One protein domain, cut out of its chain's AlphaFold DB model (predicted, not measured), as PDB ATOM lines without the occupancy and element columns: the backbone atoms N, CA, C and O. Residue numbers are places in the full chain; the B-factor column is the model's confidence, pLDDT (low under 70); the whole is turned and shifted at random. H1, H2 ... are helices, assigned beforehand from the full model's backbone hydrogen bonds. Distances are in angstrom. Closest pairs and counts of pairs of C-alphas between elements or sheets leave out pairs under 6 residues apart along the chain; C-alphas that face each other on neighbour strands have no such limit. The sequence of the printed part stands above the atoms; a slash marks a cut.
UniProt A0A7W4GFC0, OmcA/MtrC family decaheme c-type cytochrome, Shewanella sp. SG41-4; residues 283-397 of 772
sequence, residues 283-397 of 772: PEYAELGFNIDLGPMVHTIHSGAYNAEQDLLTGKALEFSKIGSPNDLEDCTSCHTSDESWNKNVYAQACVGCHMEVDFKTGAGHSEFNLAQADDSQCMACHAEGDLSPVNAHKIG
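AT A GLANCE: This is residues 283 to 397 of the 772 residues of the protein "OmcA/MtrC family decaheme c-type cytochrome" of Shewanella sp. SG41-4 (UniProt A0A7W4GFC0). Little regular structure: long loops join short helices, H2, H3 and H4 at one end, H5, H7 and H8 at the other, H6 between. The printed part has 115 residues, 44 of them in eight named helices, with no named strand: all helix. It is compact, radius of gyration of the C-alphas 14.1 A, spanning 36 by 32 by 24 A.

HOW THE PARTS SIT: H2, residues 294 to 302, touches H4, residues 315 to 322, closest C-alphas 301 and 320, 5.5 A apart. H3, residues 304 to 309, touches H4, closest C-alphas 305 and 321, 4.4 A apart. H6, residues 348 to 351, touches H2, closest C-alphas 296 and 350, 4.8 A apart. H4 has 0 of 4 O i to N i+4 pairs within hydrogen-bond range, and 3 of 5 O i to N i+3.

IN THESE COORDINATES: Find H1, residues 283 to 286, beginning at C-alpha 283 (-23.777, -30.156, -10.576), and H8, residues 390 to 393, ending at C-alpha 393 (4.070, -18.249, 1.442).

THE WHOLE: Residues 323 to 340 and 352 to 378 are long links; the printed part has no cut, and no printed residue is under 70 in pLDDT.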
ATOM      1  N   PRO A 283     -23.120 -31.361 -11.071       79.69
ATOM      2  CA  PRO A 283     -23.777 -30.156 -10.576       79.69
ATOM      3  C   PRO A 283     -24.525 -30.331  -9.250       79.69
ATOM      4  O   PRO A 283     -24.667 -29.347  -8.528       79.69
ATOM      5  N   GLU A 284     -24.986 -31.541  -8.907       81.00
ATOM      6  CA  GLU A 284     -25.633 -31.813  -7.615       81.00
ATOM      7  C   GLU A 284     -24.693 -31.518  -6.436       81.00
ATOM      8  O   GLU A 284     -25.122 -31.006  -5.402       81.00
ATOM      9  N   TYR A 285     -23.389 -31.762  -6.598       82.12
ATOM     10  CA  TYR A 285     -22.411 -31.499  -5.543       82.12
ATOM     11  C   TYR A 285     -21.970 -30.040  -5.468       82.12
ATOM     12  O   TYR A 285     -21.490 -29.610  -4.420       82.12
ATOM     13  N   ALA A 286     -22.190 -29.243  -6.517       73.75
ATOM     14  CA  ALA A 286     -21.901 -27.811  -6.478       73.75
ATOM     15  C   ALA A 286     -22.751 -27.074  -5.422       73.75
ATOM     16  O   ALA A 286     -22.320 -26.060  -4.876       73.75
ATOM     17  N   GLU A 287     -23.935 -27.601  -5.088       77.62
ATOM     18  CA  GLU A 287     -24.825 -27.036  -4.064       77.62
ATOM     19  C   GLU A 287     -24.349 -27.304  -2.622       77.62
ATOM     20  O   GLU A 287     -24.886 -26.724  -1.676       77.62
ATOM     21  N   LEU A 288     -23.330 -28.151  -2.423       84.56
ATOM     22  CA  LEU A 288     -22.796 -28.460  -1.093       84.56
ATOM     23  C   LEU A 288     -21.991 -27.310  -0.477       84.56
ATOM     24  O   LEU A 288     -21.807 -27.298   0.739       84.56
ATOM     25  N   GLY A 289     -21.534 -26.349  -1.284       86.69
ATOM     26  CA  GLY A 289     -20.692 -25.240  -0.828       86.69
ATOM     27  C   GLY A 289     -19.211 -25.600  -0.653       86.69
ATOM     28  O   GLY A 289     -18.448 -24.783  -0.148       86.69
ATOM     29  N   PHE A 290     -18.794 -26.797  -1.079       90.12
ATOM     30  CA  PHE A 290     -17.398 -27.238  -1.137       90.12
ATOM     31  C   PHE A 290     -17.196 -28.259  -2.267       90.12
ATOM     32  O   PHE A 290     -18.155 -28.855  -2.759       90.12
ATOM     33  N   ASN A 291     -15.947 -28.466  -2.687       90.81
ATOM     34  CA  ASN A 291     -15.590 -29.463  -3.696       90.81
ATOM     35  C   ASN A 291     -15.309 -30.817  -3.022       90.81
ATOM     36  O   ASN A 291     -14.458 -30.900  -2.142       90.81
ATOM     37  N   ILE A 292     -16.016 -31.868  -3.449       91.50
ATOM     38  CA  ILE A 292     -15.928 -33.212  -2.859       91.50
ATOM     39  C   ILE A 292     -14.747 -34.054  -3.365       91.50
ATOM     40  O   ILE A 292     -14.585 -35.182  -2.902       91.50
ATOM     41  N   ASP A 293     -13.952 -33.570  -4.327       91.94
ATOM     42  CA  ASP A 293     -12.687 -34.222  -4.677       91.94
ATOM     43  C   ASP A 293     -11.778 -34.264  -3.441       91.94
ATOM     44  O   ASP A 293     -11.775 -33.334  -2.633       91.94
ATOM     45  N   LEU A 294     -11.029 -35.355  -3.268       92.50
ATOM     46  CA  LEU A 294     -10.430 -35.683  -1.973       92.50
ATOM     47  C   LEU A 294      -9.539 -34.558  -1.424       92.50
ATOM     48  O   LEU A 294      -9.661 -34.206  -0.255       92.50
ATOM     49  N   GLY A 295      -8.674 -33.984  -2.266       91.62
ATOM     50  CA  GLY A 295      -7.761 -32.901  -1.881       91.62
ATOM     51  C   GLY A 295      -8.490 -31.670  -1.325       91.62
ATOM     52  O   GLY A 295      -8.350 -31.381  -0.136       91.62
ATOM     53  N   PRO A 296      -9.292 -30.953  -2.140       92.00
ATOM     54  CA  PRO A 296     -10.042 -29.797  -1.654       92.00
ATOM     55  C   PRO A 296     -10.972 -30.115  -0.488       92.00
ATOM     56  O   PRO A 296     -11.059 -29.305   0.427       92.00
ATOM     57  N   MET A 297     -11.638 -31.273  -0.489       94.00
ATOM     58  CA  MET A 297     -12.530 -31.650   0.604       94.00
ATOM     59  C   MET A 297     -11.777 -31.734   1.933       94.00
ATOM     60  O   MET A 297     -12.206 -31.144   2.922       94.00
ATOM     61  N   VAL A 298     -10.654 -32.459   1.965       94.94
ATOM     62  CA  VAL A 298      -9.843 -32.616   3.179       94.94
ATOM     63  C   VAL A 298      -9.301 -31.264   3.636       94.94
ATOM     64  O   VAL A 298      -9.344 -30.982   4.831       94.94
ATOM     65  N   HIS A 299      -8.859 -30.408   2.711       95.38
ATOM     66  CA  HIS A 299      -8.454 -29.040   3.031       95.38
ATOM     67  C   HIS A 299      -9.599 -28.246   3.681       95.38
ATOM     68  O   HIS A 299      -9.422 -27.754   4.790       95.38
ATOM     69  N   THR A 300     -10.789 -28.211   3.066       94.31
ATOM     70  CA  THR A 300     -11.956 -27.480   3.595       94.31
ATOM     71  C   THR A 300     -12.411 -27.992   4.961       94.31
ATOM     72  O   THR A 300     -12.816 -27.191   5.800       94.31
ATOM     73  N   ILE A 301     -12.329 -29.303   5.213       94.25
ATOM     74  CA  ILE A 301     -12.636 -29.886   6.526       94.25
ATOM     75  C   ILE A 301     -11.681 -29.334   7.590       94.25
ATOM     76  O   ILE A 301     -12.130 -28.842   8.622       94.25
ATOM     77  N   HIS A 302     -10.369 -29.389   7.343       94.25
ATOM     78  CA  HIS A 302      -9.369 -29.010   8.346       94.25
ATOM     79  C   HIS A 302      -9.222 -27.490   8.496       94.25
ATOM     80  O   HIS A 302      -8.896 -27.029   9.588       94.25
ATOM     81  N   SER A 303      -9.538 -26.706   7.460       94.19
ATOM     82  CA  SER A 303      -9.638 -25.242   7.520       94.19
ATOM     83  C   SER A 303     -11.035 -24.742   7.912       94.19
ATOM     84  O   SER A 303     -11.286 -23.536   7.859       94.19
ATOM     85  N   GLY A 304     -11.957 -25.632   8.293       92.94
ATOM     86  CA  GLY A 304     -13.376 -25.324   8.461       92.94
ATOM     87  C   GLY A 304     -13.646 -24.199   9.460       92.94
ATOM     88  O   GLY A 304     -14.292 -23.210   9.113       92.94
ATOM     89  N   ALA A 305     -13.097 -24.282  10.675       91.12
ATOM     90  CA  ALA A 305     -13.254 -23.223  11.675       91.12
ATOM     91  C   ALA A 305     -12.687 -21.872  11.210       91.12
ATOM     92  O   ALA A 305     -13.331 -20.842  11.398       91.12
ATOM     93  N   TYR A 306     -11.533 -21.876  10.539       92.06
ATOM     94  CA  TYR A 306     -10.937 -20.661   9.979       92.06
ATOM     95  C   TYR A 306     -11.837 -20.037   8.902       92.06
ATOM     96  O   TYR A 306     -12.152 -18.852   8.964       92.06
ATOM     97  N   ASN A 307     -12.324 -20.842   7.955       93.06
ATOM     98  CA  ASN A 307     -13.204 -20.371   6.885       93.06
ATOM     99  C   ASN A 307     -14.565 -19.893   7.413       93.06
ATOM    100  O   ASN A 307     -15.159 -18.982   6.837       93.06
ATOM    101  N   ALA A 308     -15.057 -20.471   8.511       91.38
ATOM    102  CA  ALA A 308     -16.264 -20.001   9.184       91.38
ATOM    103  C   ALA A 308     -16.076 -18.610   9.799       91.38
ATOM    104  O   ALA A 308     -16.950 -17.764   9.660       91.38
ATOM    105  N   GLU A 309     -14.931 -18.351  10.440       90.62
ATOM    106  CA  GLU A 309     -14.610 -17.032  11.005       90.62
ATOM    107  C   GLU A 309     -14.500 -15.931   9.940       90.62
ATOM    108  O   GLU A 309     -14.657 -14.753  10.262       90.62
ATOM    109  N   GLN A 310     -14.238 -16.308   8.685       90.75
ATOM    110  CA  GLN A 310     -14.191 -15.400   7.537       90.75
ATOM    111  C   GLN A 310     -15.521 -15.321   6.760       90.75
ATOM    112  O   GLN A 310     -15.557 -14.713   5.693       90.75
ATOM    113  N   ASP A 311     -16.604 -15.937   7.252       91.69
ATOM    114  CA  ASP A 311     -17.907 -16.023   6.569       91.69
ATOM    115  C   ASP A 311     -17.836 -16.668   5.159       91.69
ATOM    116  O   ASP A 311     -18.630 -16.350   4.270       91.69
ATOM    117  N   LEU A 312     -16.884 -17.588   4.932       91.50
ATOM    118  CA  LEU A 312     -16.637 -18.214   3.620       91.50
ATOM    119  C   LEU A 312     -17.331 -19.571   3.431       91.50
ATOM    120  O   LEU A 312     -17.512 -20.023   2.298       91.50
ATOM    121  N   LEU A 313     -17.725 -20.239   4.517       90.75
ATOM    122  CA  LEU A 313     -18.457 -21.503   4.427       90.75
ATOM    123  C   LEU A 313     -19.921 -21.265   4.051       90.75
ATOM    124  O   LEU A 313     -20.595 -20.393   4.592       90.75
ATOM    125  N   THR A 314     -20.443 -22.092   3.145       88.19
ATOM    126  CA  THR A 314     -21.841 -22.035   2.700       88.19
ATOM    127  C   THR A 314     -22.419 -23.439   2.536       88.19
ATOM    128  O   THR A 314     -21.688 -24.429   2.535       88.19
ATOM    129  N   GLY A 315     -23.742 -23.548   2.393       88.00
ATOM    130  CA  GLY A 315     -24.395 -24.828   2.114       88.00
ATOM    131  C   GLY A 315     -24.140 -25.865   3.210       88.00
ATOM    132  O   GLY A 315     -24.284 -25.570   4.396       88.00
ATOM    133  N   LYS A 316     -23.764 -27.086   2.814       88.06
ATOM    134  CA  LYS A 316     -23.417 -28.151   3.766       88.06
ATOM    135  C   LYS A 316     -22.038 -27.960   4.391       88.06
ATOM    136  O   LYS A 316     -21.845 -28.429   5.501       88.06
ATOM    137  N   ALA A 317     -21.133 -27.204   3.760       89.62
ATOM    138  CA  ALA A 317     -19.798 -26.944   4.304       89.62
ATOM    139  C   ALA A 317     -19.825 -26.305   5.707       89.62
ATOM    140  O   ALA A 317     -18.874 -26.467   6.463       89.62
ATOM    141  N   LEU A 318     -20.923 -25.631   6.085       87.94
ATOM    142  CA  LEU A 318     -21.147 -25.095   7.436       87.94
ATOM    143  C   LEU A 318     -21.017 -26.153   8.546       87.94
ATOM    144  O   LEU A 318     -20.704 -25.799   9.683       87.94
ATOM    145  N   GLU A 319     -21.195 -27.441   8.237       86.00
ATOM    146  CA  GLU A 319     -20.957 -28.530   9.191       86.00
ATOM    147  C   GLU A 319     -19.492 -28.592   9.668       86.00
ATOM    148  O   GLU A 319     -19.225 -28.980  10.802       86.00
ATOM    149  N   PHE A 320     -18.545 -28.120   8.849       90.00
ATOM    150  CA  PHE A 320     -17.120 -28.070   9.181       90.00
ATOM    151  C   PHE A 320     -16.737 -26.838  10.011       90.00
ATOM    152  O   PHE A 320     -15.604 -26.735  10.471       90.00
ATOM    153  N   SER A 321     -17.672 -25.915  10.264       88.62
ATOM    154  CA  SER A 321     -17.404 -24.616  10.907       88.62
ATOM    155  C   SER A 321     -16.816 -24.689  12.316       88.62
ATOM    156  O   SER A 321     -16.343 -23.680  12.837       88.62
ATOM    157  N   LYS A 322     -16.866 -25.856  12.967       86.69
ATOM    158  CA  LYS A 322     -16.303 -26.079  14.307       86.69
ATOM    159  C   LYS A 322     -15.086 -27.008  14.304       86.69
ATOM    160  O   LYS A 322     -14.503 -27.225  15.365       86.69
ATOM    161  N   ILE A 323     -14.697 -27.539  13.144       89.44
ATOM    162  CA  ILE A 323     -13.505 -28.374  12.991       89.44
ATOM    163  C   ILE A 323     -12.298 -27.444  12.890       89.44
ATOM    164  O   ILE A 323     -12.141 -26.707  11.918       89.44
ATOM    165  N   GLY A 324     -11.463 -27.451  13.928       84.94
ATOM    166  CA  GLY A 324     -10.180 -26.757  13.930       84.94
ATOM    167  C   GLY A 324      -9.038 -27.749  13.758       84.94
ATOM    168  O   GLY A 324      -9.051 -28.814  14.376       84.94
ATOM    169  N   SER A 325      -8.039 -27.386  12.955       88.75
ATOM    170  CA  SER A 325      -6.781 -28.131  12.905       88.75
ATOM    171  C   SER A 325      -6.040 -28.027  14.250       88.75
ATOM    172  O   SER A 325      -5.937 -26.926  14.799       88.75
ATOM    173  N   PRO A 326      -5.527 -29.143  14.806       88.75
ATOM    174  CA  PRO A 326      -4.722 -29.116  16.027       88.75
ATOM    175  C   PRO A 326      -3.308 -28.550  15.810       88.75
ATOM    176  O   PRO A 326      -2.714 -28.075  16.780       88.75
ATOM    177  N   ASN A 327      -2.789 -28.591  14.578       88.12
ATOM    178  CA  ASN A 327      -1.560 -27.915  14.144       88.12
ATOM    179  C   ASN A 327      -1.911 -26.652  13.333       88.12
ATOM    180  O   ASN A 327      -3.064 -26.458  12.940       88.12
ATOM    181  N   ASP A 328      -0.920 -25.821  13.034       85.88
ATOM    182  CA  ASP A 328      -1.102 -24.667  12.156       85.88
ATOM    183  C   ASP A 328      -1.528 -25.097  10.752       85.88
ATOM    184  O   ASP A 328      -0.971 -26.029  10.169       85.88
ATOM    185  N   LEU A 329      -2.522 -24.396  10.203       88.94
ATOM    186  CA  LEU A 329      -3.103 -24.700   8.893       88.94
ATOM    187  C   LEU A 329      -2.090 -24.538   7.757       88.94
ATOM    188  O   LEU A 329      -2.171 -25.237   6.749       88.94
ATOM    189  N   GLU A 330      -1.136 -23.630   7.933       89.38
ATOM    190  CA  GLU A 330      -0.038 -23.395   7.007       89.38
ATOM    191  C   GLU A 330       1.010 -24.529   6.968       89.38
ATOM    192  O   GLU A 330       1.751 -24.643   5.991       89.38
ATOM    193  N   ASP A 331       1.057 -25.433   7.957       89.56
ATOM    194  CA  ASP A 331       2.022 -26.539   7.971       89.56
ATOM    195  C   ASP A 331       1.555 -27.740   7.130       89.56
ATOM    196  O   ASP A 331       1.024 -28.741   7.632       89.56
ATOM    197  N   CYS A 332       1.829 -27.673   5.822       91.44
ATOM    198  CA  CYS A 332       1.504 -28.740   4.872       91.44
ATOM    199  C   CYS A 332       2.173 -30.084   5.218       91.44
ATOM    200  O   CYS A 332       1.662 -31.140   4.834       91.44
ATOM    201  N   THR A 333       3.294 -30.071   5.953       90.69
ATOM    202  CA  THR A 333       4.085 -31.274   6.266       90.69
ATOM    203  C   THR A 333       3.434 -32.165   7.323       90.69
ATOM    204  O   THR A 333       3.814 -33.329   7.476       90.69
ATOM    205  N   SER A 334       2.382 -31.668   7.980       89.31
ATOM    206  CA  SER A 334       1.494 -32.467   8.832       89.31
ATOM    207  C   SER A 334       0.928 -33.669   8.070       89.31
ATOM    208  O   SER A 334       0.976 -34.799   8.566       89.31
ATOM    209  N   CYS A 335       0.479 -33.428   6.831       92.00
ATOM    210  CA  CYS A 335      -0.142 -34.424   5.956       92.00
ATOM    211  C   CYS A 335       0.792 -34.876   4.821       92.00
ATOM    212  O   CYS A 335       0.910 -36.075   4.550       92.00
ATOM    213  N   HIS A 336       1.491 -33.936   4.182       92.50
ATOM    214  CA  HIS A 336       2.381 -34.191   3.051       92.50
ATOM    215  C   HIS A 336       3.810 -34.492   3.514       92.50
ATOM    216  O   HIS A 336       4.693 -33.638   3.488       92.50
ATOM    217  N   THR A 337       4.032 -35.727   3.964       86.50
ATOM    218  CA  THR A 337       5.297 -36.166   4.583       86.50
ATOM    219  C   THR A 337       6.276 -36.824   3.610       86.50
ATOM    220  O   THR A 337       7.480 -36.828   3.858       86.50
ATOM    221  N   SER A 338       5.773 -37.404   2.521       73.44
ATOM    222  CA  SER A 338       6.528 -38.271   1.604       73.44
ATOM    223  C   SER A 338       6.620 -37.737   0.172       73.44
ATOM    224  O   SER A 338       7.303 -38.334  -0.660       73.44
ATOM    225  N   ASP A 339       5.955 -36.619  -0.116       80.00
ATOM    226  CA  ASP A 339       5.807 -36.049  -1.452       80.00
ATOM    227  C   ASP A 339       6.067 -34.532  -1.440       80.00
ATOM    228  O   ASP A 339       5.823 -33.842  -0.453       80.00
ATOM    229  N   GLU A 340       6.560 -34.013  -2.565       83.56
ATOM    230  CA  GLU A 340       6.795 -32.580  -2.787       83.56
ATOM    231  C   GLU A 340       5.851 -31.991  -3.853       83.56
ATOM    232  O   GLU A 340       5.968 -30.816  -4.205       83.56
ATOM    233  N   SER A 341       4.917 -32.779  -4.396       84.06
ATOM    234  CA  SER A 341       3.965 -32.353  -5.427       84.06
ATOM    235  C   SER A 341       3.034 -31.252  -4.931       84.06
ATOM    236  O   SER A 341       2.688 -30.385  -5.724       84.06
ATOM    237  N   TRP A 342       2.712 -31.191  -3.636       89.06
ATOM    238  CA  TRP A 342       1.983 -30.051  -3.054       89.06
ATOM    239  C   TRP A 342       2.692 -28.700  -3.280       89.06
ATOM    240  O   TRP A 342       2.031 -27.672  -3.399       89.06
ATOM    241  N   ASN A 343       4.027 -28.695  -3.393       90.00
ATOM    242  CA  ASN A 343       4.831 -27.498  -3.669       90.00
ATOM    243  C   ASN A 343       5.229 -27.375  -5.151       90.00
ATOM    244  O   ASN A 343       5.472 -26.282  -5.651       90.00
ATOM    245  N   LYS A 344       5.332 -28.502  -5.863       86.56
ATOM    246  CA  LYS A 344       5.842 -28.574  -7.245       86.56
ATOM    247  C   LYS A 344       4.760 -28.667  -8.315       86.56
ATOM    248  O   LYS A 344       5.074 -28.611  -9.503       86.56
ATOM    249  N   ASN A 345       3.512 -28.848  -7.914       84.88
ATOM    250  CA  ASN A 345       2.383 -29.043  -8.804       84.88
ATOM    251  C   ASN A 345       1.135 -28.395  -8.193       84.88
ATOM    252  O   ASN A 345       0.290 -29.069  -7.603       84.88
ATOM    253  N   VAL A 346       1.044 -27.070  -8.326       87.44
ATOM    254  CA  VAL A 346      -0.107 -26.299  -7.848       87.44
ATOM    255  C   VAL A 346      -1.196 -26.204  -8.916       87.44
ATOM    256  O   VAL A 346      -0.912 -25.976 -10.091       87.44
ATOM    257  N   TYR A 347      -2.448 -26.361  -8.496       88.94
ATOM    258  CA  TYR A 347      -3.628 -26.277  -9.354       88.94
ATOM    259  C   TYR A 347      -4.816 -25.738  -8.554       88.94
ATOM    260  O   TYR A 347      -4.954 -26.031  -7.362       88.94
ATOM    261  N   ALA A 348      -5.692 -24.966  -9.202       89.88
ATOM    262  CA  ALA A 348      -6.736 -24.179  -8.547       89.88
ATOM    263  C   ALA A 348      -7.607 -24.994  -7.580       89.88
ATOM    264  O   ALA A 348      -7.891 -24.544  -6.469       89.88
ATOM    265  N   GLN A 349      -8.002 -26.210  -7.981       87.25
ATOM    266  CA  GLN A 349      -8.907 -27.055  -7.195       87.25
ATOM    267  C   GLN A 349      -8.366 -27.381  -5.798       87.25
ATOM    268  O   GLN A 349      -9.156 -27.392  -4.866       87.25
ATOM    269  N   ALA A 350      -7.062 -27.617  -5.618       87.38
ATOM    270  CA  ALA A 350      -6.508 -27.881  -4.287       87.38
ATOM    271  C   ALA A 350      -6.463 -26.611  -3.421       87.38
ATOM    272  O   ALA A 350      -6.733 -26.674  -2.220       87.38
ATOM    273  N   CYS A 351      -6.158 -25.465  -4.035       91.19
ATOM    274  CA  CYS A 351      -5.982 -24.187  -3.350       91.19
ATOM    275  C   CYS A 351      -7.301 -23.645  -2.787       91.19
ATOM    276  O   CYS A 351      -7.327 -23.181  -1.649       91.19
ATOM    277  N   VAL A 352      -8.401 -23.740  -3.549       89.00
ATOM    278  CA  VAL A 352      -9.725 -23.248  -3.108       89.00
ATOM    279  C   VAL A 352     -10.307 -24.034  -1.935       89.00
ATOM    280  O   VAL A 352     -11.269 -23.574  -1.330       89.00
ATOM    281  N   GLY A 353      -9.728 -25.188  -1.581       88.19
ATOM    282  CA  GLY A 353     -10.096 -25.909  -0.363       88.19
ATOM    283  C   GLY A 353      -9.870 -25.070   0.903       88.19
ATOM    284  O   GLY A 353     -10.715 -25.088   1.796       88.19
ATOM    285  N   CYS A 354      -8.788 -24.279   0.930       92.19
ATOM    286  CA  CYS A 354      -8.494 -23.311   1.995       92.19
ATOM    287  C   CYS A 354      -8.793 -21.867   1.556       92.19
ATOM    288  O   CYS A 354      -9.444 -21.121   2.278       92.19
ATOM    289  N   HIS A 355      -8.367 -21.467   0.356       92.88
ATOM    290  CA  HIS A 355      -8.543 -20.112  -0.181       92.88
ATOM    291  C   HIS A 355      -9.913 -19.931  -0.850       92.88
ATOM    292  O   HIS A 355     -10.004 -19.640  -2.042       92.88
ATOM    293  N   MET A 356     -10.990 -20.120  -0.084       90.88
ATOM    294  CA  MET A 356     -12.367 -20.142  -0.603       90.88
ATOM    295  C   MET A 356     -12.856 -18.795  -1.162       90.88
ATOM    296  O   MET A 356     -13.780 -18.771  -1.969       90.88
ATOM    297  N   GLU A 357     -12.238 -17.676  -0.770       90.88
ATOM    298  CA  GLU A 357     -12.552 -16.345  -1.315       90.88
ATOM    299  C   GLU A 357     -12.077 -16.177  -2.773       90.88
ATOM    300  O   GLU A 357     -12.555 -15.301  -3.496       90.88
ATOM    301  N   VAL A 358     -11.138 -17.014  -3.224       92.75
ATOM    302  CA  VAL A 358     -10.511 -16.881  -4.540       92.75
ATOM    303  C   VAL A 358     -11.390 -17.487  -5.633       92.75
ATOM    304  O   VAL A 358     -11.579 -18.700  -5.712       92.75
ATOM    305  N   ASP A 359     -11.832 -16.645  -6.564       91.50
ATOM    306  CA  ASP A 359     -12.406 -17.071  -7.839       91.50
ATOM    307  C   ASP A 359     -11.362 -16.896  -8.945       91.50
ATOM    308  O   ASP A 359     -11.194 -15.817  -9.514       91.50
ATOM    309  N   PHE A 360     -10.678 -17.986  -9.295       92.00
ATOM    310  CA  PHE A 360      -9.664 -17.978 -10.349       92.00
ATOM    311  C   PHE A 360     -10.214 -17.544 -11.713       92.00
ATOM    312  O   PHE A 360      -9.494 -16.912 -12.477       92.00
ATOM    313  N   LYS A 361     -11.490 -17.799 -12.025       90.69
ATOM    314  CA  LYS A 361     -12.061 -17.466 -13.337       90.69
ATOM    315  C   LYS A 361     -12.275 -15.965 -13.499       90.69
ATOM    316  O   LYS A 361     -12.059 -15.428 -14.587       90.69
ATOM    317  N   THR A 362     -12.750 -15.293 -12.454       94.31
ATOM    318  CA  THR A 362     -12.939 -13.832 -12.472       94.31
ATOM    319  C   THR A 362     -11.700 -13.076 -12.007       94.31
ATOM    320  O   THR A 362     -11.557 -11.893 -12.315       94.31
ATOM    321  N   GLY A 363     -10.803 -13.763 -11.302       93.94
ATOM    322  CA  GLY A 363      -9.660 -13.202 -10.604       93.94
ATOM    323  C   GLY A 363     -10.007 -12.621  -9.237       93.94
ATOM    324  O   GLY A 363      -9.092 -12.206  -8.537       93.94
ATOM    325  N   ALA A 364     -11.284 -12.564  -8.843       95.31
ATOM    326  CA  ALA A 364     -11.678 -11.987  -7.563       95.31
ATOM    327  C   ALA A 364     -10.959 -12.693  -6.401       95.31
ATOM    328  O   ALA A 364     -10.885 -13.920  -6.371       95.31
ATOM    329  N   GLY A 365     -10.370 -11.917  -5.490       91.25
ATOM    330  CA  GLY A 365      -9.607 -12.446  -4.352       91.25
ATOM    331  C   GLY A 365      -8.215 -12.988  -4.710       91.25
ATOM    332  O   GLY A 365      -7.405 -13.232  -3.820       91.25
ATOM    333  N   HIS A 366      -7.870 -13.128  -5.996       94.56
ATOM    334  CA  HIS A 366      -6.560 -13.617  -6.428       94.56
ATOM    335  C   HIS A 366      -5.554 -12.460  -6.556       94.56
ATOM    336  O   HIS A 366      -5.297 -11.961  -7.659       94.56
ATOM    337  N   SER A 367      -4.974 -12.047  -5.420       89.38
ATOM    338  CA  SER A 367      -4.092 -10.872  -5.230       89.38
ATOM    339  C   SER A 367      -4.795  -9.507  -5.303       89.38
ATOM    340  O   SER A 367      -5.944  -9.396  -5.729       89.38
ATOM    341  N   GLU A 368      -4.069  -8.434  -4.965       88.69
ATOM    342  CA  GLU A 368      -4.548  -7.044  -5.086       88.69
ATOM    343  C   GLU A 368      -4.958  -6.652  -6.521       88.69
ATOM    344  O   GLU A 368      -5.721  -5.706  -6.727       88.69
ATOM    345  N   PHE A 369      -4.484  -7.394  -7.527       92.12
ATOM    346  CA  PHE A 369      -4.763  -7.135  -8.939       92.12
ATOM    347  C   PHE A 369      -5.963  -7.913  -9.485       92.12
ATOM    348  O   PHE A 369      -6.327  -7.703 -10.641       92.12
ATOM    349  N   ASN A 370      -6.579  -8.780  -8.676       93.50
ATOM    350  CA  ASN A 370      -7.644  -9.694  -9.080       93.50
ATOM    351  C   ASN A 370      -7.305 -10.462 -10.376       93.50
ATOM    352  O   ASN A 370      -7.942 -10.289 -11.420       93.50
ATOM    353  N   LEU A 371      -6.235 -11.260 -10.337       92.75
ATOM    354  CA  LEU A 371      -5.666 -11.909 -11.519       92.75
ATOM    355  C   LEU A 371      -6.483 -13.132 -11.937       92.75
ATOM    356  O   LEU A 371      -6.352 -14.208 -11.357       92.75
ATOM    357  N   ALA A 372      -7.278 -12.991 -12.993       94.62
ATOM    358  CA  ALA A 372      -7.985 -14.119 -13.587       94.62
ATOM    359  C   ALA A 372      -7.010 -15.126 -14.226       94.62
ATOM    360  O   ALA A 372      -6.095 -14.741 -14.956       94.62
ATOM    361  N   GLN A 373      -7.250 -16.411 -13.984       92.56
ATOM    362  CA  GLN A 373      -6.600 -17.553 -14.613       92.56
ATOM    363  C   GLN A 373      -7.646 -18.332 -15.414       92.56
ATOM    364  O   GLN A 373      -8.717 -18.672 -14.911       92.56
ATOM    365  N   ALA A 374      -7.357 -18.579 -16.692       88.94
ATOM    366  CA  ALA A 374      -8.246 -19.363 -17.550       88.94
ATOM    367  C   ALA A 374      -8.133 -20.871 -17.270       88.94
ATOM    368  O   ALA A 374      -9.109 -21.598 -17.442       88.94
ATOM    369  N   ASP A 375      -6.948 -21.302 -16.842       90.19
ATOM    370  CA  ASP A 375      -6.538 -22.681 -16.607       90.19
ATOM    371  C   ASP A 375      -5.363 -22.719 -15.605       90.19
ATOM    372  O   ASP A 375      -4.918 -21.671 -15.127       90.19
ATOM    373  N   ASP A 376      -4.850 -23.914 -15.293       90.88
ATOM    374  CA  ASP A 376      -3.764 -24.088 -14.317       90.88
ATOM    375  C   ASP A 376      -2.352 -23.963 -14.933       90.88
ATOM    376  O   ASP A 376      -1.341 -24.052 -14.232       90.88
ATOM    377  N   SER A 377      -2.234 -23.713 -16.246       89.19
ATOM    378  CA  SER A 377      -0.949 -23.743 -16.968       89.19
ATOM    379  C   SER A 377       0.041 -22.663 -16.523       89.19
ATOM    380  O   SER A 377       1.247 -22.798 -16.740       89.19
ATOM    381  N   GLN A 378      -0.458 -21.580 -15.922       90.31
ATOM    382  CA  GLN A 378       0.349 -20.442 -15.481       90.31
ATOM    383  C   GLN A 378       0.618 -20.437 -13.974       90.31
ATOM    384  O   GLN A 378       1.440 -19.639 -13.528       90.31
ATOM    385  N   CYS A 379      -0.006 -21.319 -13.183       91.69
ATOM    386  CA  CYS A 379       0.139 -21.308 -11.725       91.69
ATOM    387  C   CYS A 379       1.615 -21.420 -11.316       91.69
ATOM    388  O   CYS A 379       2.134 -20.572 -10.590       91.69
ATOM    389  N   MET A 380       2.339 -22.385 -11.885       91.69
ATOM    390  CA  MET A 380       3.766 -22.579 -11.605       91.69
ATOM    391  C   MET A 380       4.665 -21.467 -12.168       91.69
ATOM    392  O   MET A 380       5.798 -21.329 -11.725       91.69
ATOM    393  N   ALA A 381       4.199 -20.621 -13.093       91.50
ATOM    394  CA  ALA A 381       5.001 -19.478 -13.539       91.50
ATOM    395  C   ALA A 381       5.211 -18.446 -12.414       91.50
ATOM    396  O   ALA A 381       6.220 -17.739 -12.416       91.50
ATOM    397  N   CYS A 382       4.281 -18.386 -11.454       91.69
ATOM    398  CA  CYS A 382       4.352 -17.501 -10.293       91.69
ATOM    399  C   CYS A 382       4.632 -18.252  -8.983       91.69
ATOM    400  O   CYS A 382       5.362 -17.737  -8.145       91.69
ATOM    401  N   HIS A 383       4.081 -19.456  -8.812       93.62
ATOM    402  CA  HIS A 383       4.120 -20.218  -7.559       93.62
ATOM    403  C   HIS A 383       5.202 -21.314  -7.517       93.62
ATOM    404  O   HIS A 383       5.240 -22.085  -6.566       93.62
ATOM    405  N   ALA A 384       6.089 -21.418  -8.517       90.81
ATOM    406  CA  ALA A 384       7.171 -22.414  -8.481       90.81
ATOM    407  C   ALA A 384       8.261 -22.100  -7.449       90.81
ATOM    408  O   ALA A 384       8.766 -22.999  -6.784       90.81
ATOM    409  N   GLU A 385       8.671 -20.835  -7.369       89.81
ATOM    410  CA  GLU A 385       9.824 -20.392  -6.587       89.81
ATOM    411  C   GLU A 385       9.575 -18.993  -6.007       89.81
ATOM    412  O   GLU A 385       8.672 -18.269  -6.426       89.81
ATOM    413  N   GLY A 386      10.414 -18.588  -5.050       89.62
ATOM    414  CA  GLY A 386      10.317 -17.281  -4.405       89.62
ATOM    415  C   GLY A 386       9.133 -17.181  -3.443       89.62
ATOM    416  O   GLY A 386       8.645 -18.187  -2.927       89.62
ATOM    417  N   ASP A 387       8.698 -15.954  -3.179       88.88
ATOM    418  CA  ASP A 387       7.789 -15.621  -2.070       88.88
ATOM    419  C   ASP A 387       6.387 -16.208  -2.223       88.88
ATOM    420  O   ASP A 387       5.699 -16.416  -1.234       88.88
ATOM    421  N   LEU A 388       5.976 -16.484  -3.462       90.62
ATOM    422  CA  LEU A 388       4.663 -17.039  -3.774       90.62
ATOM    423  C   LEU A 388       4.659 -18.569  -3.835       90.62
ATOM    424  O   LEU A 388       3.589 -19.157  -3.992       90.62
ATOM    425  N   SER A 389       5.821 -19.225  -3.741       92.69
ATOM    426  CA  SER A 389       5.834 -20.688  -3.638       92.69
ATOM    427  C   SER A 389       5.148 -21.134  -2.344       92.69
ATOM    428  O   SER A 389       5.368 -20.484  -1.317       92.69
ATOM    429  N   PRO A 390       4.343 -22.216  -2.355       93.00
ATOM    430  CA  PRO A 390       3.606 -22.665  -1.176       93.00
ATOM    431  C   PRO A 390       4.477 -22.796   0.074       93.00
ATOM    432  O   PRO A 390       4.108 -22.295   1.128       93.00
ATOM    433  N   VAL A 391       5.676 -23.377  -0.055       91.12
ATOM    434  CA  VAL A 391       6.613 -23.526   1.070       91.12
ATOM    435  C   VAL A 391       6.980 -22.194   1.735       91.12
ATOM    436  O   VAL A 391       7.030 -22.118   2.959       91.12
ATOM    437  N   ASN A 392       7.182 -21.134   0.946       90.38
ATOM    438  CA  ASN A 392       7.585 -19.824   1.458       90.38
ATOM    439  C   ASN A 392       6.379 -18.983   1.892       90.38
ATOM    440  O   ASN A 392       6.436 -18.340   2.936       90.38
ATOM    441  N   ALA A 393       5.287 -18.996   1.124       91.31
ATOM    442  CA  ALA A 393       4.070 -18.249   1.442       91.31
ATOM    443  C   ALA A 393       3.417 -18.751   2.740       91.31
ATOM    444  O   ALA A 393       2.892 -17.958   3.521       91.31
ATOM    445  N   HIS A 394       3.495 -20.061   2.986       91.56
ATOM    446  CA  HIS A 394       3.008 -20.709   4.202       91.56
ATOM    447  C   HIS A 394       4.082 -20.827   5.299       91.56
ATOM    448  O   HIS A 394       3.810 -21.385   6.356       91.56
ATOM    449  N   LYS A 395       5.298 -20.294   5.085       90.94
ATOM    450  CA  LYS A 395       6.356 -20.200   6.116       90.94
ATOM    451  C   LYS A 395       6.717 -21.554   6.737       90.94
ATOM    452  O   LYS A 395       6.975 -21.683   7.937       90.94
ATOM    453  N   ILE A 396       6.700 -22.602   5.920       89.88
ATOM    454  CA  ILE A 396       6.791 -23.977   6.404       89.88
ATOM    455  C   ILE A 396       8.180 -24.219   6.993       89.88
ATOM    456  O   ILE A 396       9.189 -24.192   6.294       89.88
ATOM    457  N   GLY A 397       8.219 -24.491   8.297       89.06
ATOM    458  CA  GLY A 397       9.453 -24.740   9.044       89.06
ATOM    459  C   GLY A 397      10.173 -23.486   9.553       89.06
ATOM    460  O   GLY A 397      11.060 -23.625  10.398       89.06
TER     461      GLY A 397